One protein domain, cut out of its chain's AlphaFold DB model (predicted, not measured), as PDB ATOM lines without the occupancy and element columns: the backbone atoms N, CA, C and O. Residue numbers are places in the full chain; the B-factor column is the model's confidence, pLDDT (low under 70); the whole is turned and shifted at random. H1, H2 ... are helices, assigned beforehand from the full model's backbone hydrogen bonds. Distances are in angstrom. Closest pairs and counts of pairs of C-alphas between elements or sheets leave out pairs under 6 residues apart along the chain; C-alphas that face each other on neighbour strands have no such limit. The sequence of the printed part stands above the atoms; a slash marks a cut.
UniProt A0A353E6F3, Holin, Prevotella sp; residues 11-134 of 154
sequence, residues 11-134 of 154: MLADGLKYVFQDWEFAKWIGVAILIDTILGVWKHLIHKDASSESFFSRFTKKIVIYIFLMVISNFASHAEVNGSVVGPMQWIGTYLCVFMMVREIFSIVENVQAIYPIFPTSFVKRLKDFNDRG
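AT A GLANCE: This is residues 11 to 134 of the 154 residues of the protein "Holin" of Prevotella sp (UniProt A0A353E6F3). Three long helices, H2, H3 and H4, form a loose up-and-down bundle, each running against the one before; H5 folds back on H4, and H1 crosses H3. The 124 printed residues hold five named helices, H1 to H5 in chain order, and no named strand: all helix. The whole is loose, radius of gyration of the C-alphas 17.1 A, spanning 57 by 31 by 23 A.

HOW THE PARTS SIT: Start at the hub, H4, residues 87 to 115. H2, residues 23 to 47, touches it at Asp 36 and Ile 108, closest C-alphas 4.9 A apart, at a shallow tilt of 21 degrees, the same way. H3, residues 52 to 77, makes a hairpin with H4; the closest C-alphas, of Ser 73 and Gly 93, are 3.9 A apart. H5, residues 121 to 133, makes another, at a steep tilt of 43 degrees; Phe 106 and Leu 127 have the closest C-alphas, 6.4 A. H1, residues 11 to 21, touches H3 with Val 19 and Val 71, closest C-alphas 5.7 A, about perpendicular at 83 degrees. Every O i to N i+4 pair is within hydrogen-bond range in H1, H3 and H5; H2 has 20 of 21, H4 24 of 25.

IN THESE COORDINATES: Find C-alpha 87 at (288.979, 204.846, 154.703); H4 runs 43.2 A to C-alpha 115 at (310.734, 172.697, 173.751). H3 spans 37.1 A, H2 35.9 A.

THE WHOLE: The printed part has no cut, and no link is long. Look for pLDDT under 70 at residues 11 to 21, 48 to 52 and 134.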
ATOM      1  N   MET A  11     295.577 188.034 135.534       61.28
ATOM      2  CA  MET A  11     294.959 188.200 136.861       61.28
ATOM      3  C   MET A  11     295.885 187.743 137.997       61.28
ATOM      4  O   MET A  11     295.953 188.403 139.030       61.28
ATOM      5  N   LEU A  12     296.632 186.649 137.809       58.66
ATOM      6  CA  LEU A  12     297.657 186.211 138.761       58.66
ATOM      7  C   LEU A  12     298.830 187.194 138.838       58.66
ATOM      8  O   LEU A  12     299.273 187.514 139.934       58.66
ATOM      9  N   ALA A  13     299.327 187.694 137.707       58.84
ATOM     10  CA  ALA A  13     300.441 188.638 137.664       58.84
ATOM     11  C   ALA A  13     300.078 190.002 138.276       58.84
ATOM     12  O   ALA A  13     300.884 190.584 139.002       58.84
ATOM     13  N   ASP A  14     298.858 190.489 138.044       61.47
ATOM     14  CA  ASP A  14     298.351 191.696 138.695       61.47
ATOM     15  C   ASP A  14     298.047 191.440 140.179       61.47
ATOM     16  O   ASP A  14     298.396 192.267 141.016       61.47
ATOM     17  N   GLY A  15     297.539 190.256 140.541       58.19
ATOM     18  CA  GLY A  15     297.436 189.786 141.930       58.19
ATOM     19  C   GLY A  15     298.780 189.779 142.666       58.19
ATOM     20  O   GLY A  15     298.876 190.217 143.811       58.19
ATOM     21  N   LEU A  16     299.848 189.346 141.993       56.53
ATOM     22  CA  LEU A  16     301.207 189.357 142.532       56.53
ATOM     23  C   LEU A  16     301.739 190.780 142.717       56.53
ATOM     24  O   LEU A  16     302.401 191.023 143.722       56.53
ATOM     25  N   LYS A  17     301.416 191.742 141.837       60.75
ATOM     26  CA  LYS A  17     301.747 193.161 142.089       60.75
ATOM     27  C   LYS A  17     301.152 193.647 143.407       60.75
ATOM     28  O   LYS A  17     301.835 194.361 144.135       60.75
ATOM     29  N   TYR A  18     299.940 193.204 143.746       58.31
ATOM     30  CA  TYR A  18     299.354 193.528 145.042       58.31
ATOM     31  C   TYR A  18     300.125 192.874 146.210       58.31
ATOM     32  O   TYR A  18     300.287 193.490 147.257       58.31
ATOM     33  N   VAL A  19     300.697 191.679 146.049       56.31
ATOM     34  CA  VAL A  19     301.600 191.102 147.070       56.31
ATOM     35  C   VAL A  19     302.896 191.914 147.206       56.31
ATOM     36  O   VAL A  19     303.391 192.109 148.315       56.31
ATOM     37  N   PHE A  20     303.442 192.410 146.093       52.91
ATOM     38  CA  PHE A  20     304.690 193.183 146.072       52.91
ATOM     39  C   PHE A  20     304.560 194.607 146.624       52.91
ATOM     40  O   PHE A  20     305.572 195.204 146.985       52.91
ATOM     41  N   GLN A  21     303.344 195.146 146.711       62.88
ATOM     42  CA  GLN A  21     303.102 196.490 147.232       62.88
ATOM     43  C   GLN A  21     303.337 196.578 148.750       62.88
ATOM     44  O   GLN A  21     303.911 197.557 149.214       62.88
ATOM     45  N   ASP A  22     303.012 195.515 149.496       71.50
ATOM     46  CA  ASP A  22     303.237 195.403 150.948       71.50
ATOM     47  C   ASP A  22     304.463 194.532 151.284       71.50
ATOM     48  O   ASP A  22     304.459 193.693 152.194       71.50
ATOM     49  N   TRP A  23     305.563 194.738 150.551       76.69
ATOM     50  CA  TRP A  23     306.815 193.995 150.750       76.69
ATOM     51  C   TRP A  23     307.392 194.140 152.168       76.69
ATOM     52  O   TRP A  23     308.078 193.245 152.669       76.69
ATOM     53  N   GLU A  24     307.125 195.256 152.847       84.00
ATOM     54  CA  GLU A  24     307.556 195.465 154.231       84.00
ATOM     55  C   GLU A  24     306.927 194.456 155.189       84.00
ATOM     56  O   GLU A  24     307.651 193.811 155.949       84.00
ATOM     57  N   PHE A  25     305.613 194.255 155.098       85.31
ATOM     58  CA  PHE A  25     304.912 193.258 155.899       85.31
ATOM     59  C   PHE A  25     305.299 191.832 155.488       85.31
ATOM     60  O   PHE A  25     305.564 190.995 156.354       85.31
ATOM     61  N   ALA A  26     305.419 191.576 154.178       86.50
ATOM     62  CA  ALA A  26     305.806 190.276 153.624       86.50
ATOM     63  C   ALA A  26     307.126 189.751 154.220       86.50
ATOM     64  O   ALA A  26     307.234 188.578 154.586       86.50
ATOM     65  N   LYS A  27     308.122 190.634 154.375       88.62
ATOM     66  CA  LYS A  27     309.405 190.299 155.012       88.62
ATOM     67  C   LYS A  27     309.219 189.844 156.458       88.62
ATOM     68  O   LYS A  27     309.766 188.815 156.846       88.62
ATOM     69  N   TRP A  28     308.450 190.586 157.252       89.94
ATOM     70  CA  TRP A  28     308.269 190.288 158.675       89.94
ATOM     71  C   TRP A  28     307.465 189.015 158.914       89.94
ATOM     72  O   TRP A  28     307.869 188.190 159.735       89.94
ATOM     73  N   ILE A  29     306.372 188.809 158.172       89.94
ATOM     74  CA  ILE A  29     305.605 187.564 158.275       89.94
ATOM     75  C   ILE A  29     306.434 186.369 157.781       89.94
ATOM     76  O   ILE A  29     306.395 185.307 158.397       89.94
ATOM     77  N   GLY A  30     307.266 186.551 156.748       89.31
ATOM     78  CA  GLY A  30     308.210 185.532 156.286       89.31
ATOM     79  C   GLY A  30     309.229 185.131 157.356       89.31
ATOM     80  O   GLY A  30     309.457 183.941 157.572       89.31
ATOM     81  N   VAL A  31     309.795 186.104 158.079       91.62
ATOM     82  CA  VAL A  31     310.690 185.840 159.221       91.62
ATOM     83  C   VAL A  31     309.958 185.090 160.336       91.62
ATOM     84  O   VAL A  31     310.502 184.125 160.870       91.62
ATOM     85  N   ALA A  32     308.726 185.484 160.669       91.44
ATOM     86  CA  ALA A  32     307.937 184.811 161.701       91.44
ATOM     87  C   ALA A  32     307.664 183.339 161.345       91.44
ATOM     88  O   ALA A  32     307.925 182.454 162.158       91.44
ATOM     89  N   ILE A  33     307.244 183.068 160.106       91.12
ATOM     90  CA  ILE A  33     307.013 181.704 159.609       91.12
ATOM     91  C   ILE A  33     308.309 180.884 159.612       91.12
ATOM     92  O   ILE A  33     308.290 179.695 159.937       91.12
ATOM     93  N   LEU A  34     309.450 181.491 159.270       90.69
ATOM     94  CA  LEU A  34     310.745 180.811 159.305       90.69
ATOM     95  C   LEU A  34     311.119 180.394 160.733       90.69
ATOM     96  O   LEU A  34     311.499 179.244 160.953       90.69
ATOM     97  N   ILE A  35     310.976 181.302 161.703       92.56
ATOM     98  CA  ILE A  35     311.219 181.015 163.125       92.56
ATOM     99  C   ILE A  35     310.279 179.906 163.609       92.56
ATOM    100  O   ILE A  35     310.741 178.937 164.213       92.56
ATOM    101  N   ASP A  36     308.985 180.008 163.296       89.00
ATOM    102  CA  ASP A  36     307.980 178.993 163.625       89.00
ATOM    103  C   ASP A  36     308.356 177.618 163.061       89.00
ATOM    104  O   ASP A  36     308.296 176.611 163.763       89.00
ATOM    105  N   THR A  37     308.829 177.581 161.815       88.06
ATOM    106  CA  THR A  37     309.239 176.348 161.137       88.06
ATOM    107  C   THR A  37     310.461 175.724 161.805       88.06
ATOM    108  O   THR A  37     310.462 174.522 162.067       88.06
ATOM    109  N   ILE A  38     311.486 176.522 162.123       89.50
ATOM    110  CA  ILE A  38     312.697 176.039 162.803       89.50
ATOM    111  C   ILE A  38     312.342 175.464 164.178       89.50
ATOM    112  O   ILE A  38     312.785 174.365 164.518       89.50
ATOM    113  N   LEU A  39     311.517 176.171 164.954       88.56
ATOM    114  CA  LEU A  39     311.083 175.713 166.274       88.56
ATOM    115  C   LEU A  39     310.190 174.472 166.183       88.56
ATOM    116  O   LEU A  39     310.356 173.543 166.969       88.56
ATOM    117  N   GLY A  40     309.284 174.415 165.206       84.88
ATOM    118  CA  GLY A  40     308.450 173.244 164.950       84.88
ATOM    119  C   GLY A  40     309.281 172.007 164.600       84.88
ATOM    120  O   GLY A  40     309.056 170.939 165.167       84.88
ATOM    121  N   VAL A  41     310.294 172.157 163.738       85.31
ATOM    122  CA  VAL A  41     311.242 171.080 163.411       85.31
ATOM    123  C   VAL A  41     312.038 170.665 164.647       85.31
ATOM    124  O   VAL A  41     312.139 169.473 164.929       85.31
ATOM    125  N   TRP A  42     312.564 171.615 165.422       85.06
ATOM    126  CA  TRP A  42     313.337 171.310 166.628       85.06
ATOM    127  C   TRP A  42     312.499 170.561 167.673       85.06
ATOM    128  O   TRP A  42     312.921 169.515 168.170       85.06
ATOM    129  N   LYS A  43     311.275 171.026 167.943       84.75
ATOM    130  CA  LYS A  43     310.303 170.322 168.790       84.75
ATOM    131  C   LYS A  43     310.130 168.870 168.345       84.75
ATOM    132  O   LYS A  43     310.179 167.965 169.177       84.75
ATOM    133  N   HIS A  44     309.952 168.650 167.046       80.12
ATOM    134  CA  HIS A  44     309.723 167.327 166.473       80.12
ATOM    135  C   HIS A  44     310.938 166.403 166.585       80.12
ATOM    136  O   HIS A  44     310.794 165.218 166.883       80.12
ATOM    137  N   LEU A  45     312.142 166.957 166.409       80.00
ATOM    138  CA  LEU A  45     313.401 166.236 166.598       80.00
ATOM    139  C   LEU A  45     313.589 165.777 168.051       80.00
ATOM    140  O   LEU A  45     314.057 164.663 168.275       80.00
ATOM    141  N   ILE A  46     313.198 166.599 169.033       77.31
ATOM    142  CA  ILE A  46     313.264 166.237 170.460       77.31
ATOM    143  C   ILE A  46     312.283 165.103 170.785       77.31
ATOM    144  O   ILE A  46     312.643 164.168 171.497       77.31
ATOM    145  N   HIS A  47     311.064 165.163 170.245       74.12
ATOM    146  CA  HIS A  47     309.999 164.206 170.562       74.12
ATOM    147  C   HIS A  47     310.068 162.906 169.739       74.12
ATOM    148  O   HIS A  47     309.240 162.030 169.942       74.12
ATOM    149  N   LYS A  48     311.049 162.757 168.830       66.75
ATOM    150  CA  LYS A  48     311.207 161.608 167.899       66.75
ATOM    151  C   LYS A  48     309.986 161.315 167.004       66.75
ATOM    152  O   LYS A  48     309.942 160.300 166.321       66.75
ATOM    153  N   ASP A  49     309.139 162.331 166.895       62.12
ATOM    154  CA  ASP A  49     307.897 162.520 166.149       62.12
ATOM    155  C   ASP A  49     307.778 162.163 164.662       62.12
ATOM    156  O   ASP A  49     306.748 162.470 164.083       62.12
ATOM    157  N   ALA A  50     308.852 161.766 163.967       53.34
ATOM    158  CA  ALA A  50     309.261 162.315 162.656       53.34
ATOM    159  C   ALA A  50     308.349 162.101 161.406       53.34
ATOM    160  O   ALA A  50     308.832 161.718 160.344       53.34
ATOM    161  N   SER A  51     307.053 162.433 161.446       61.03
ATOM    162  CA  SER A  51     306.212 162.594 160.250       61.03
ATOM    163  C   SER A  51     306.461 163.959 159.596       61.03
ATOM    164  O   SER A  51     305.844 164.971 159.936       61.03
ATOM    165  N   SER A  52     307.399 163.994 158.650       61.34
ATOM    166  CA  SER A  52     307.699 165.178 157.835       61.34
ATOM    167  C   SER A  52     306.538 165.560 156.910       61.34
ATOM    168  O   SER A  52     306.284 166.742 156.699       61.34
ATOM    169  N   GLU A  53     305.778 164.588 156.408       73.50
ATOM    170  CA  GLU A  53     304.689 164.813 155.450       73.50
ATOM    171  C   GLU A  53     303.543 165.655 156.036       73.50
ATOM    172  O   GLU A  53     303.090 166.623 155.416       73.50
ATOM    173  N   SER A  54     303.125 165.360 157.272       71.06
ATOM    174  CA  SER A  54     302.092 166.147 157.962       71.06
ATOM    175  C   SER A  54     302.559 167.580 158.235       71.06
ATOM    176  O   SER A  54     301.793 168.534 158.072       71.06
ATOM    177  N   PHE A  55     303.836 167.747 158.592       75.25
ATOM    178  CA  PHE A  55     304.444 169.053 158.832       75.25
ATOM    179  C   PHE A  55     304.513 169.894 157.550       75.25
ATOM    180  O   PHE A  55     304.027 171.027 157.532       75.25
ATOM    181  N   PHE A  56     305.028 169.327 156.453       76.00
ATOM    182  CA  PHE A  56     305.124 170.016 155.161       76.00
ATOM    183  C   PHE A  56     303.751 170.368 154.579       76.00
ATOM    184  O   PHE A  56     303.586 171.458 154.026       76.00
ATOM    185  N   SER A  57     302.748 169.499 154.734       75.50
ATOM    186  CA  SER A  57     301.375 169.775 154.289       75.50
ATOM    187  C   SER A  57     300.756 170.961 155.044       75.50
ATOM    188  O   SER A  57     300.213 171.885 154.429       75.50
ATOM    189  N   ARG A  58     300.912 171.003 156.375       78.56
ATOM    190  CA  ARG A  58     300.453 172.130 157.209       78.56
ATOM    191  C   ARG A  58     301.187 173.427 156.872       78.56
ATOM    192  O   ARG A  58     300.536 174.460 156.717       78.56
ATOM    193  N   PHE A  59     302.509 173.363 156.712       83.56
ATOM    194  CA  PHE A  59     303.337 174.502 156.317       83.56
ATOM    195  C   PHE A  59     302.909 175.067 154.956       83.56
ATOM    196  O   PHE A  59     302.600 176.251 154.842       83.56
ATOM    197  N   THR A  60     302.792 174.209 153.940       83.19
ATOM    198  CA  THR A  60     302.392 174.617 152.583       83.19
ATOM    199  C   THR A  60     301.006 175.259 152.586       83.19
ATOM    200  O   THR A  60     300.810 176.318 151.989       83.19
ATOM    201  N   LYS A  61     300.046 174.678 153.319       85.44
ATOM    202  CA  LYS A  61     298.703 175.253 153.468       85.44
ATOM    203  C   LYS A  61     298.741 176.641 154.119       85.44
ATOM    204  O   LYS A  61     298.044 177.537 153.646       85.44
ATOM    205  N   LYS A  62     299.556 176.832 155.165       86.44
ATOM    206  CA  LYS A  62     299.742 178.130 155.842       86.44
ATOM    207  C   LYS A  62     300.261 179.188 154.859       86.44
ATOM    208  O   LYS A  62     299.640 180.239 154.728       86.44
ATOM    209  N   ILE A  63     301.318 178.868 154.104       87.12
ATOM    210  CA  ILE A  63     301.904 179.763 153.092       87.12
ATOM    211  C   ILE A  63     300.869 180.183 152.046       87.12
ATOM    212  O   ILE A  63     300.691 181.374 151.796       87.12
ATOM    213  N   VAL A  64     300.156 179.219 151.457       86.12
ATOM    214  CA  VAL A  64     299.166 179.497 150.407       86.12
ATOM    215  C   VAL A  64     298.050 180.404 150.929       86.12
ATOM    216  O   VAL A  64     297.713 181.393 150.281       86.12
ATOM    217  N   ILE A  65     297.507 180.117 152.118       87.81
ATOM    218  CA  ILE A  65     296.455 180.942 152.730       87.81
ATOM    219  C   ILE A  65     296.955 182.369 152.983       87.81
ATOM    220  O   ILE A  65     296.223 183.319 152.721       87.81
ATOM    221  N   TYR A  66     298.190 182.541 153.456       88.62
ATOM    222  CA  TYR A  66     298.720 183.869 153.766       88.62
ATOM    223  C   TYR A  66     298.987 184.702 152.516       88.62
ATOM    224  O   TYR A  66     298.727 185.903 152.531       88.62
ATOM    225  N   ILE A  67     299.401 184.077 151.411       86.00
ATOM    226  CA  ILE A  67     299.495 184.760 150.112       86.00
ATOM    227  C   ILE A  67     298.118 185.297 149.699       86.00
ATOM    228  O   ILE A  67     298.002 186.466 149.335       86.00
ATOM    229  N   PHE A  68     297.058 184.490 149.809       85.19
ATOM    230  CA  PHE A  68     295.700 184.956 149.507       85.19
ATOM    231  C   PHE A  68     295.239 186.075 150.447       85.19
ATOM    232  O   PHE A  68     294.679 187.066 149.981       85.19
ATOM    233  N   LEU A  69     295.495 185.957 151.751       87.75
ATOM    234  CA  LEU A  69     295.143 186.991 152.727       87.75
ATOM    235  C   LEU A  69     295.895 188.301 152.487       87.75
ATOM    236  O   LEU A  69     295.308 189.365 152.657       87.75
ATOM    237  N   MET A  70     297.152 188.246 152.044       86.94
ATOM    238  CA  MET A  70     297.897 189.433 151.626       86.94
ATOM    239  C   MET A  70     297.274 190.099 150.397       86.94
ATOM    240  O   MET A  70     297.087 191.313 150.401       86.94
ATOM    241  N   VAL A  71     296.896 189.325 149.373       84.56
ATOM    242  CA  VAL A  71     296.199 189.871 148.192       84.56
ATOM    243  C   VAL A  71     294.887 190.543 148.604       84.56
ATOM    244  O   VAL A  71     294.603 191.655 148.166       84.56
ATOM    245  N   ILE A  72     294.108 189.899 149.479       84.88
ATOM    246  CA  ILE A  72     292.843 190.446 149.990       84.88
ATOM    247  C   ILE A  72     293.087 191.712 150.816       84.88
ATOM    248  O   ILE A  72     292.356 192.685 150.660       84.88
ATOM    249  N   SER A  73     294.109 191.716 151.674       84.38
ATOM    250  CA  SER A  73     294.478 192.875 152.491       84.38
ATOM    251  C   SER A  73     294.843 194.081 151.631       84.38
ATOM    252  O   SER A  73     294.377 195.197 151.883       84.38
ATOM    253  N   ASN A  74     295.611 193.855 150.568       83.44
ATOM    254  CA  ASN A  74     296.003 194.938 149.689       83.44
ATOM    255  C   ASN A  74     294.835 195.422 148.808       83.44
ATOM    256  O   ASN A  74     294.635 196.628 148.654       83.44
ATOM    257  N   PHE A  75     293.996 194.502 148.316       82.12
ATOM    258  CA  PHE A  75     292.743 194.856 147.639       82.12
ATOM    259  C   PHE A  75     291.833 195.699 148.542       82.12
ATOM    260  O   PHE A  75     291.295 196.712 148.102       82.12
ATOM    261  N   ALA A  76     291.696 195.320 149.814       81.50
ATOM    262  CA  ALA A  76     290.943 196.089 150.795       81.50
ATOM    263  C   ALA A  76     291.541 197.491 150.981       81.50
ATOM    264  O   ALA A  76     290.844 198.498 150.889       81.50
ATOM    265  N   SER A  77     292.854 197.580 151.158       79.94
ATOM    266  CA  SER A  77     293.516 198.856 151.441       79.94
ATOM    267  C   SER A  77     293.477 199.868 150.292       79.94
ATOM    268  O   SER A  77     293.651 201.061 150.534       79.94
ATOM    269  N   HIS A  78     293.196 199.420 149.067       77.69
ATOM    270  CA  HIS A  78     293.173 200.260 147.866       77.69
ATOM    271  C   HIS A  78     291.822 200.252 147.143       77.69
ATOM    272  O   HIS A  78     291.730 200.701 146.003       77.69
ATOM    273  N   ALA A  79     290.759 199.754 147.783       76.69
ATOM    274  CA  ALA A  79     289.426 199.833 147.205       76.69
ATOM    275  C   ALA A  79     288.937 201.290 147.196       76.69
ATOM    276  O   ALA A  79     288.789 201.932 148.243       76.69
ATOM    277  N   GLU A  80     288.656 201.799 146.000       78.75
ATOM    278  CA  GLU A  80     288.176 203.161 145.786       78.75
ATOM    279  C   GLU A  80     286.697 203.179 145.401       78.75
ATOM    280  O   GLU A  80     286.219 202.356 144.616       78.75
ATOM    281  N   VAL A  81     285.971 204.168 145.920       74.50
ATOM    282  CA  VAL A  81     284.614 204.507 145.480       74.50
ATOM    283  C   VAL A  81     284.633 205.972 145.056       74.50
ATOM    284  O   VAL A  81     285.036 206.839 145.827       74.50
ATOM    285  N   ASN A  82     284.223 206.256 143.816       75.62
ATOM    286  CA  ASN A  82     284.289 207.592 143.203       75.62
ATOM    287  C   ASN A  82     285.703 208.220 143.172       75.62
ATOM    288  O   ASN A  82     285.838 209.435 143.284       75.62
ATOM    289  N   GLY A  83     286.755 207.405 143.020       73.94
ATOM    290  CA  GLY A  83     288.145 207.881 142.945       73.94
ATOM    291  C   GLY A  83     288.730 208.347 144.283       73.94
ATOM    292  O   GLY A  83     289.748 209.034 144.306       73.94
ATOM    293  N   SER A  84     288.078 208.010 145.400       73.75
ATOM    294  CA  SER A  84     288.612 208.195 146.746       73.75
ATOM    295  C   SER A  84     288.683 206.848 147.454       73.75
ATOM    296  O   SER A  84     287.748 206.045 147.379       73.75
ATOM    297  N   VAL A  85     289.798 206.601 148.141       76.50
ATOM    298  CA  VAL A  85     289.980 205.382 148.929       76.50
ATOM    299  C   VAL A  85     288.964 205.362 150.063       76.50
ATOM    300  O   VAL A  85     288.799 206.336 150.805       76.50
ATOM    301  N   VAL A  86     288.283 204.232 150.222       79.38
ATOM    302  CA  VAL A  86     287.334 204.049 151.318       79.38
ATOM    303  C   VAL A  86     288.130 203.840 152.604       79.38
ATOM    304  O   VAL A  86     288.630 202.747 152.857       79.38
ATOM    305  N   GLY A  87     288.236 204.881 153.435       77.44
ATOM    306  CA  GLY A  87     288.979 204.846 154.703       77.44
ATOM    307  C   GLY A  87     288.713 203.593 155.558       77.44
ATOM    308  O   GLY A  87     289.669 202.923 155.936       77.44
ATOM    309  N   PRO A  88     287.452 203.181 155.807       79.12
ATOM    310  CA  PRO A  88     287.156 201.930 156.518       79.12
ATOM    311  C   PRO A  88     287.771 200.664 155.901       79.12
ATOM    312  O   PRO A  88     288.084 199.717 156.621       79.12
ATOM    313  N   MET A  89     287.976 200.629 154.583       77.19
ATOM    314  CA  MET A  89     288.541 199.469 153.894       77.19
ATOM    315  C   MET A  89     290.060 199.334 154.126       77.19
ATOM    316  O   MET A  89     290.568 198.218 154.244       77.19
ATOM    317  N   GLN A  90     290.771 200.447 154.343       79.62
ATOM    318  CA  GLN A  90     292.177 200.444 154.787       79.62
ATOM    319  C   GLN A  90     292.365 199.814 156.167       79.62
ATOM    320  O   GLN A  90     293.352 199.121 156.430       79.62
ATOM    321  N   TRP A  91     291.392 200.010 157.055       83.12
ATOM    322  CA  TRP A  91     291.435 199.423 158.390       83.12
ATOM    323  C   TRP A  91     291.297 197.906 158.311       83.12
ATOM    324  O   TRP A  91     292.014 197.191 159.004       83.12
ATOM    325  N   ILE A  92     290.439 197.408 157.417       83.81
ATOM    326  CA  ILE A  92     290.267 195.969 157.183       83.81
ATOM    327  C   ILE A  92     291.578 195.327 156.721       83.81
ATOM    328  O   ILE A  92     291.970 194.303 157.280       83.81
ATOM    329  N   GLY A  93     292.287 195.931 155.762       84.12
ATOM    330  CA  GLY A  93     293.595 195.424 155.336       84.12
ATOM    331  C   GLY A  93     294.608 195.389 156.485       84.12
ATOM    332  O   GLY A  93     295.214 194.354 156.774       84.12
ATOM    333  N   THR A  94     294.690 196.477 157.253       86.50
ATOM    334  CA  THR A  94     295.552 196.541 158.444       86.50
ATOM    335  C   THR A  94     295.219 195.433 159.453       86.50
ATOM    336  O   THR A  94     296.122 194.756 159.952       86.50
ATOM    337  N   TYR A  95     293.934 195.183 159.720       88.00
ATOM    338  CA  TYR A  95     293.505 194.115 160.625       88.00
ATOM    339  C   TYR A  95     293.875 192.722 160.115       88.00
ATOM    340  O   TYR A  95     294.295 191.888 160.916       88.00
ATOM    341  N   LEU A  96     293.769 192.464 158.809       88.06
ATOM    342  CA  LEU A  96     294.180 191.187 158.219       88.06
ATOM    343  C   LEU A  96     295.685 190.944 158.392       88.06
ATOM    344  O   LEU A  96     296.088 189.836 158.760       88.06
ATOM    345  N   CYS A  97     296.509 191.976 158.203       88.00
ATOM    346  CA  CYS A  97     297.952 191.901 158.440       88.00
ATOM    347  C   CYS A  97     298.277 191.613 159.914       88.00
ATOM    348  O   CYS A  97     299.022 190.677 160.221       88.00
ATOM    349  N   VAL A  98     297.667 192.356 160.843       89.81
ATOM    350  CA  VAL A  98     297.848 192.131 162.288       89.81
ATOM    351  C   VAL A  98     297.398 190.725 162.687       89.81
ATOM    352  O   VAL A  98     298.104 190.038 163.423       89.81
ATOM    353  N   PHE A  99     296.261 190.262 162.167       88.81
ATOM    354  CA  PHE A  99     295.737 188.929 162.446       88.81
ATOM    355  C   PHE A  99     296.706 187.822 162.017       88.81
ATOM    356  O   PHE A  99     296.999 186.934 162.818       88.81
ATOM    357  N   MET A 100     297.254 187.892 160.796       90.62
ATOM    358  CA  MET A 100     298.269 186.937 160.330       90.62
ATOM    359  C   MET A 100     299.485 186.910 161.265       90.62
ATOM    360  O   MET A 100     299.947 185.837 161.649       90.62
ATOM    361  N   MET A 101     299.969 188.080 161.687       91.06
ATOM    362  CA  MET A 101     301.130 188.178 162.574       91.06
ATOM    363  C   MET A 101     300.864 187.584 163.960       91.06
ATOM    364  O   MET A 101     301.686 186.833 164.482       91.06
ATOM    365  N   VAL A 102     299.699 187.868 164.543       90.81
ATOM    366  CA  VAL A 102     299.297 187.325 165.847       90.81
ATOM    367  C   VAL A 102     299.197 185.796 165.806       90.81
ATOM    368  O   VAL A 102     299.673 185.135 166.730       90.81
ATOM    369  N   ARG A 103     298.658 185.217 164.722       89.31
ATOM    370  CA  ARG A 103     298.610 183.754 164.548       89.31
ATOM    371  C   ARG A 103     300.001 183.121 164.520       89.31
ATOM    372  O   ARG A 103     300.196 182.073 165.133       89.31
ATOM    373  N   GLU A 104     300.967 183.753 163.854       91.62
ATOM    374  CA  GLU A 104     302.353 183.265 163.861       91.62
ATOM    375  C   GLU A 104     302.991 183.361 165.242       91.62
ATOM    376  O   GLU A 104     303.628 182.409 165.685       91.62
ATOM    377  N   ILE A 105     302.768 184.460 165.964       90.44
ATOM    378  CA  ILE A 105     303.273 184.614 167.332       90.44
ATOM    379  C   ILE A 105     302.730 183.499 168.235       90.44
ATOM    380  O   ILE A 105     303.493 182.907 168.998       90.44
ATOM    381  N   PHE A 106     301.441 183.163 168.137       89.81
ATOM    382  CA  PHE A 106     300.863 182.069 168.925       89.81
ATOM    383  C   PHE A 106     301.453 180.705 168.561       89.81
ATOM    384  O   PHE A 106     301.762 179.923 169.459       89.81
ATOM    385  N   SER A 107     301.676 180.452 167.270       88.00
ATOM    386  CA  SER A 107     302.342 179.238 166.780       88.00
ATOM    387  C   SER A 107     303.766 179.105 167.342       88.00
ATOM    388  O   SER A 107     304.131 178.067 167.902       88.00
ATOM    389  N   ILE A 108     304.540 180.196 167.313       90.19
ATOM    390  CA  ILE A 108     305.887 180.265 167.892       90.19
ATOM    391  C   ILE A 108     305.839 179.978 169.395       90.19
ATOM    392  O   ILE A 108     306.622 179.165 169.879       90.19
ATOM    393  N   VAL A 109     304.919 180.604 170.137       89.88
ATOM    394  CA  VAL A 109     304.778 180.389 171.587       89.88
ATOM    395  C   VAL A 109     304.457 178.926 171.906       89.88
ATOM    396  O   VAL A 109     305.039 178.378 172.842       89.88
ATOM    397  N   GLU A 110     303.591 178.268 171.131       86.38
ATOM    398  CA  GLU A 110     303.288 176.839 171.305       86.38
ATOM    399  C   GLU A 110     304.522 175.959 171.055       86.38
ATOM    400  O   GLU A 110     304.786 175.023 171.820       86.38
ATOM    401  N   ASN A 111     305.307 176.266 170.020       87.69
ATOM    402  CA  ASN A 111     306.533 175.532 169.720       87.69
ATOM    403  C   ASN A 111     307.622 175.759 170.781       87.69
ATOM    404  O   ASN A 111     308.230 174.789 171.230       87.69
ATOM    405  N   VAL A 112     307.818 176.999 171.249       87.25
ATOM    406  CA  VAL A 112     308.743 177.314 172.353       87.25
ATOM    407  C   VAL A 112     308.334 176.575 173.621       87.25
ATOM    408  O   VAL A 112     309.171 175.899 174.208       87.25
ATOM    409  N   GLN A 113     307.057 176.644 174.011       86.50
ATOM    410  CA  GLN A 113     306.556 175.995 175.226       86.50
ATOM    411  C   GLN A 113     306.779 174.478 175.216       86.50
ATOM    412  O   GLN A 113     307.049 173.891 176.262       86.50
ATOM    413  N   ALA A 114     306.653 173.845 174.047       82.56
ATOM    414  CA  ALA A 114     306.879 172.414 173.891       82.56
ATOM    415  C   ALA A 114     308.364 172.020 173.971       82.56
ATOM    416  O   ALA A 114     308.665 170.890 174.342       82.56
ATOM    417  N   ILE A 115     309.285 172.921 173.619       81.81
ATOM    418  CA  ILE A 115     310.734 172.697 173.751       81.81
ATOM    419  C   ILE A 115     311.182 172.978 175.185       81.81
ATOM    420  O   ILE A 115     311.877 172.171 175.799       81.81
ATOM    421  N   TYR A 116     310.797 174.139 175.711       82.25
ATOM    422  CA  TYR A 116     311.144 174.590 177.048       82.25
ATOM    423  C   TYR A 116     309.958 175.370 177.640       82.25
ATOM    424  O   TYR A 116     309.601 176.429 177.114       82.25
ATOM    425  N   PRO A 117     309.317 174.871 178.714       82.38
ATOM    426  CA  PRO A 117     308.088 175.454 179.238       82.38
ATOM    427  C   PRO A 117     308.361 176.754 180.014       82.38
ATOM    428  O   PRO A 117     308.395 176.768 181.243       82.38
ATOM    429  N   ILE A 118     308.564 177.856 179.287       85.56
ATOM    430  CA  ILE A 118     308.825 179.197 179.842       85.56
ATOM    431  C   ILE A 118     307.537 179.835 180.369       85.56
ATOM    432  O   ILE A 118     307.551 180.535 181.382       85.56
ATOM    433  N   PHE A 119     306.418 179.630 179.672       83.69
ATOM    434  CA  PHE A 119     305.161 180.298 179.976       83.69
ATOM    435  C   PHE A 119     304.255 179.437 180.867       83.69
ATOM    436  O   PHE A 119     304.279 178.205 180.793       83.69
ATOM    437  N   PRO A 120     303.378 180.059 181.679       84.06
ATOM    438  CA  PRO A 120     302.340 179.328 182.393       84.06
ATOM    439  C   PRO A 120     301.439 178.561 181.415       84.06
ATOM    440  O   PRO A 120     300.920 179.131 180.453       84.06
ATOM    441  N   THR A 121     301.170 177.286 181.687       79.31
ATOM    442  CA  THR A 121     300.348 176.423 180.814       79.31
ATOM    443  C   THR A 121     298.939 176.975 180.582       79.31
ATOM    444  O   THR A 121     298.394 176.860 179.488       79.31
ATOM    445  N   SER A 122     298.368 177.655 181.580       78.94
ATOM    446  CA  SER A 122     297.070 178.336 181.468       78.94
ATOM    447  C   SER A 122     297.094 179.519 180.496       78.94
ATOM    448  O   SER A 122     296.087 179.797 179.850       78.94
ATOM    449  N   PHE A 123     298.229 180.214 180.382       81.50
ATOM    450  CA  PHE A 123     298.396 181.314 179.436       81.50
ATOM    451  C   PHE A 123     298.468 180.780 178.006       81.50
ATOM    452  O   PHE A 123     297.664 181.180 177.169       81.50
ATOM    453  N   VAL A 124     299.343 179.801 177.756       82.81
ATOM    454  CA  VAL A 124     299.492 179.178 176.430       82.81
ATOM    455  C   VAL A 124     298.184 178.531 175.972       82.81
ATOM    456  O   VAL A 124     297.775 178.713 174.828       82.81
ATOM    457  N   LYS A 125     297.464 177.862 176.882       79.88
ATOM    458  CA  LYS A 125     296.140 177.299 176.594       79.88
ATOM    459  C   LYS A 125     295.141 178.363 176.132       79.88
ATOM    460  O   LYS A 125     294.445 178.141 175.152       79.88
ATOM    461  N   ARG A 126     295.092 179.529 176.784       80.25
ATOM    462  CA  ARG A 126     294.189 180.623 176.380       80.25
ATOM    463  C   ARG A 126     294.528 181.182 175.001       80.25
ATOM    464  O   ARG A 126     293.616 181.486 174.241       80.25
ATOM    465  N   LEU A 127     295.816 181.305 174.678       82.75
ATOM    466  CA  LEU A 127     296.246 181.732 173.342       82.75
ATOM    467  C   LEU A 127     295.825 180.717 172.275       82.75
ATOM    468  O   LEU A 127     295.325 181.101 171.220       82.75
ATOM    469  N   LYS A 128     295.971 179.425 172.579       78.94
ATOM    470  CA  LYS A 128     295.549 178.336 171.699       78.94
ATOM    471  C   LYS A 128     294.035 178.301 171.496       78.94
ATOM    472  O   LYS A 128     293.579 178.266 170.358       78.94
ATOM    473  N   ASP A 129     293.261 178.382 172.577       78.31
ATOM    474  CA  ASP A 129     291.794 178.383 172.517       78.31
ATOM    475  C   ASP A 129     291.274 179.549 171.658       78.31
ATOM    476  O   ASP A 129     290.389 179.366 170.817       78.31
ATOM    477  N   PHE A 130     291.894 180.725 171.787       77.56
ATOM    478  CA  PHE A 130     291.578 181.875 170.949       77.56
ATOM    479  C   PHE A 130     291.978 181.663 169.476       77.56
ATOM    480  O   PHE A 130     291.204 181.993 168.582       77.56
ATOM    481  N   ASN A 131     293.146 181.077 169.197       79.81
ATOM    482  CA  ASN A 131     293.596 180.796 167.827       79.81
ATOM    483  C   ASN A 131     292.713 179.772 167.089       79.81
ATOM    484  O   ASN A 131     292.502 179.895 165.876       79.81
ATOM    485  N   ASP A 132     292.226 178.765 167.818       77.56
ATOM    486  CA  ASP A 132     291.486 177.635 167.256       77.56
ATOM    487  C   ASP A 132     289.981 177.918 167.147       77.56
ATOM    488  O   ASP A 132     289.352 177.502 166.173       77.56
ATOM    489  N   ARG A 133     289.392 178.610 168.134       71.38
ATOM    490  CA  ARG A 133     287.930 178.797 168.239       71.38
ATOM    491  C   ARG A 133     287.482 180.257 168.258       71.38
ATOM    492  O   ARG A 133     286.294 180.512 168.112       71.38
ATOM    493  N   GLY A 134     288.396 181.209 168.448       59.81
ATOM    494  CA  GLY A 134     288.054 182.626 168.624       59.81
ATOM    495  C   GLY A 134     287.406 182.951 169.975       59.81
ATOM    496  O   GLY A 134     286.939 184.070 170.171       59.81
TER     497      GLY A 134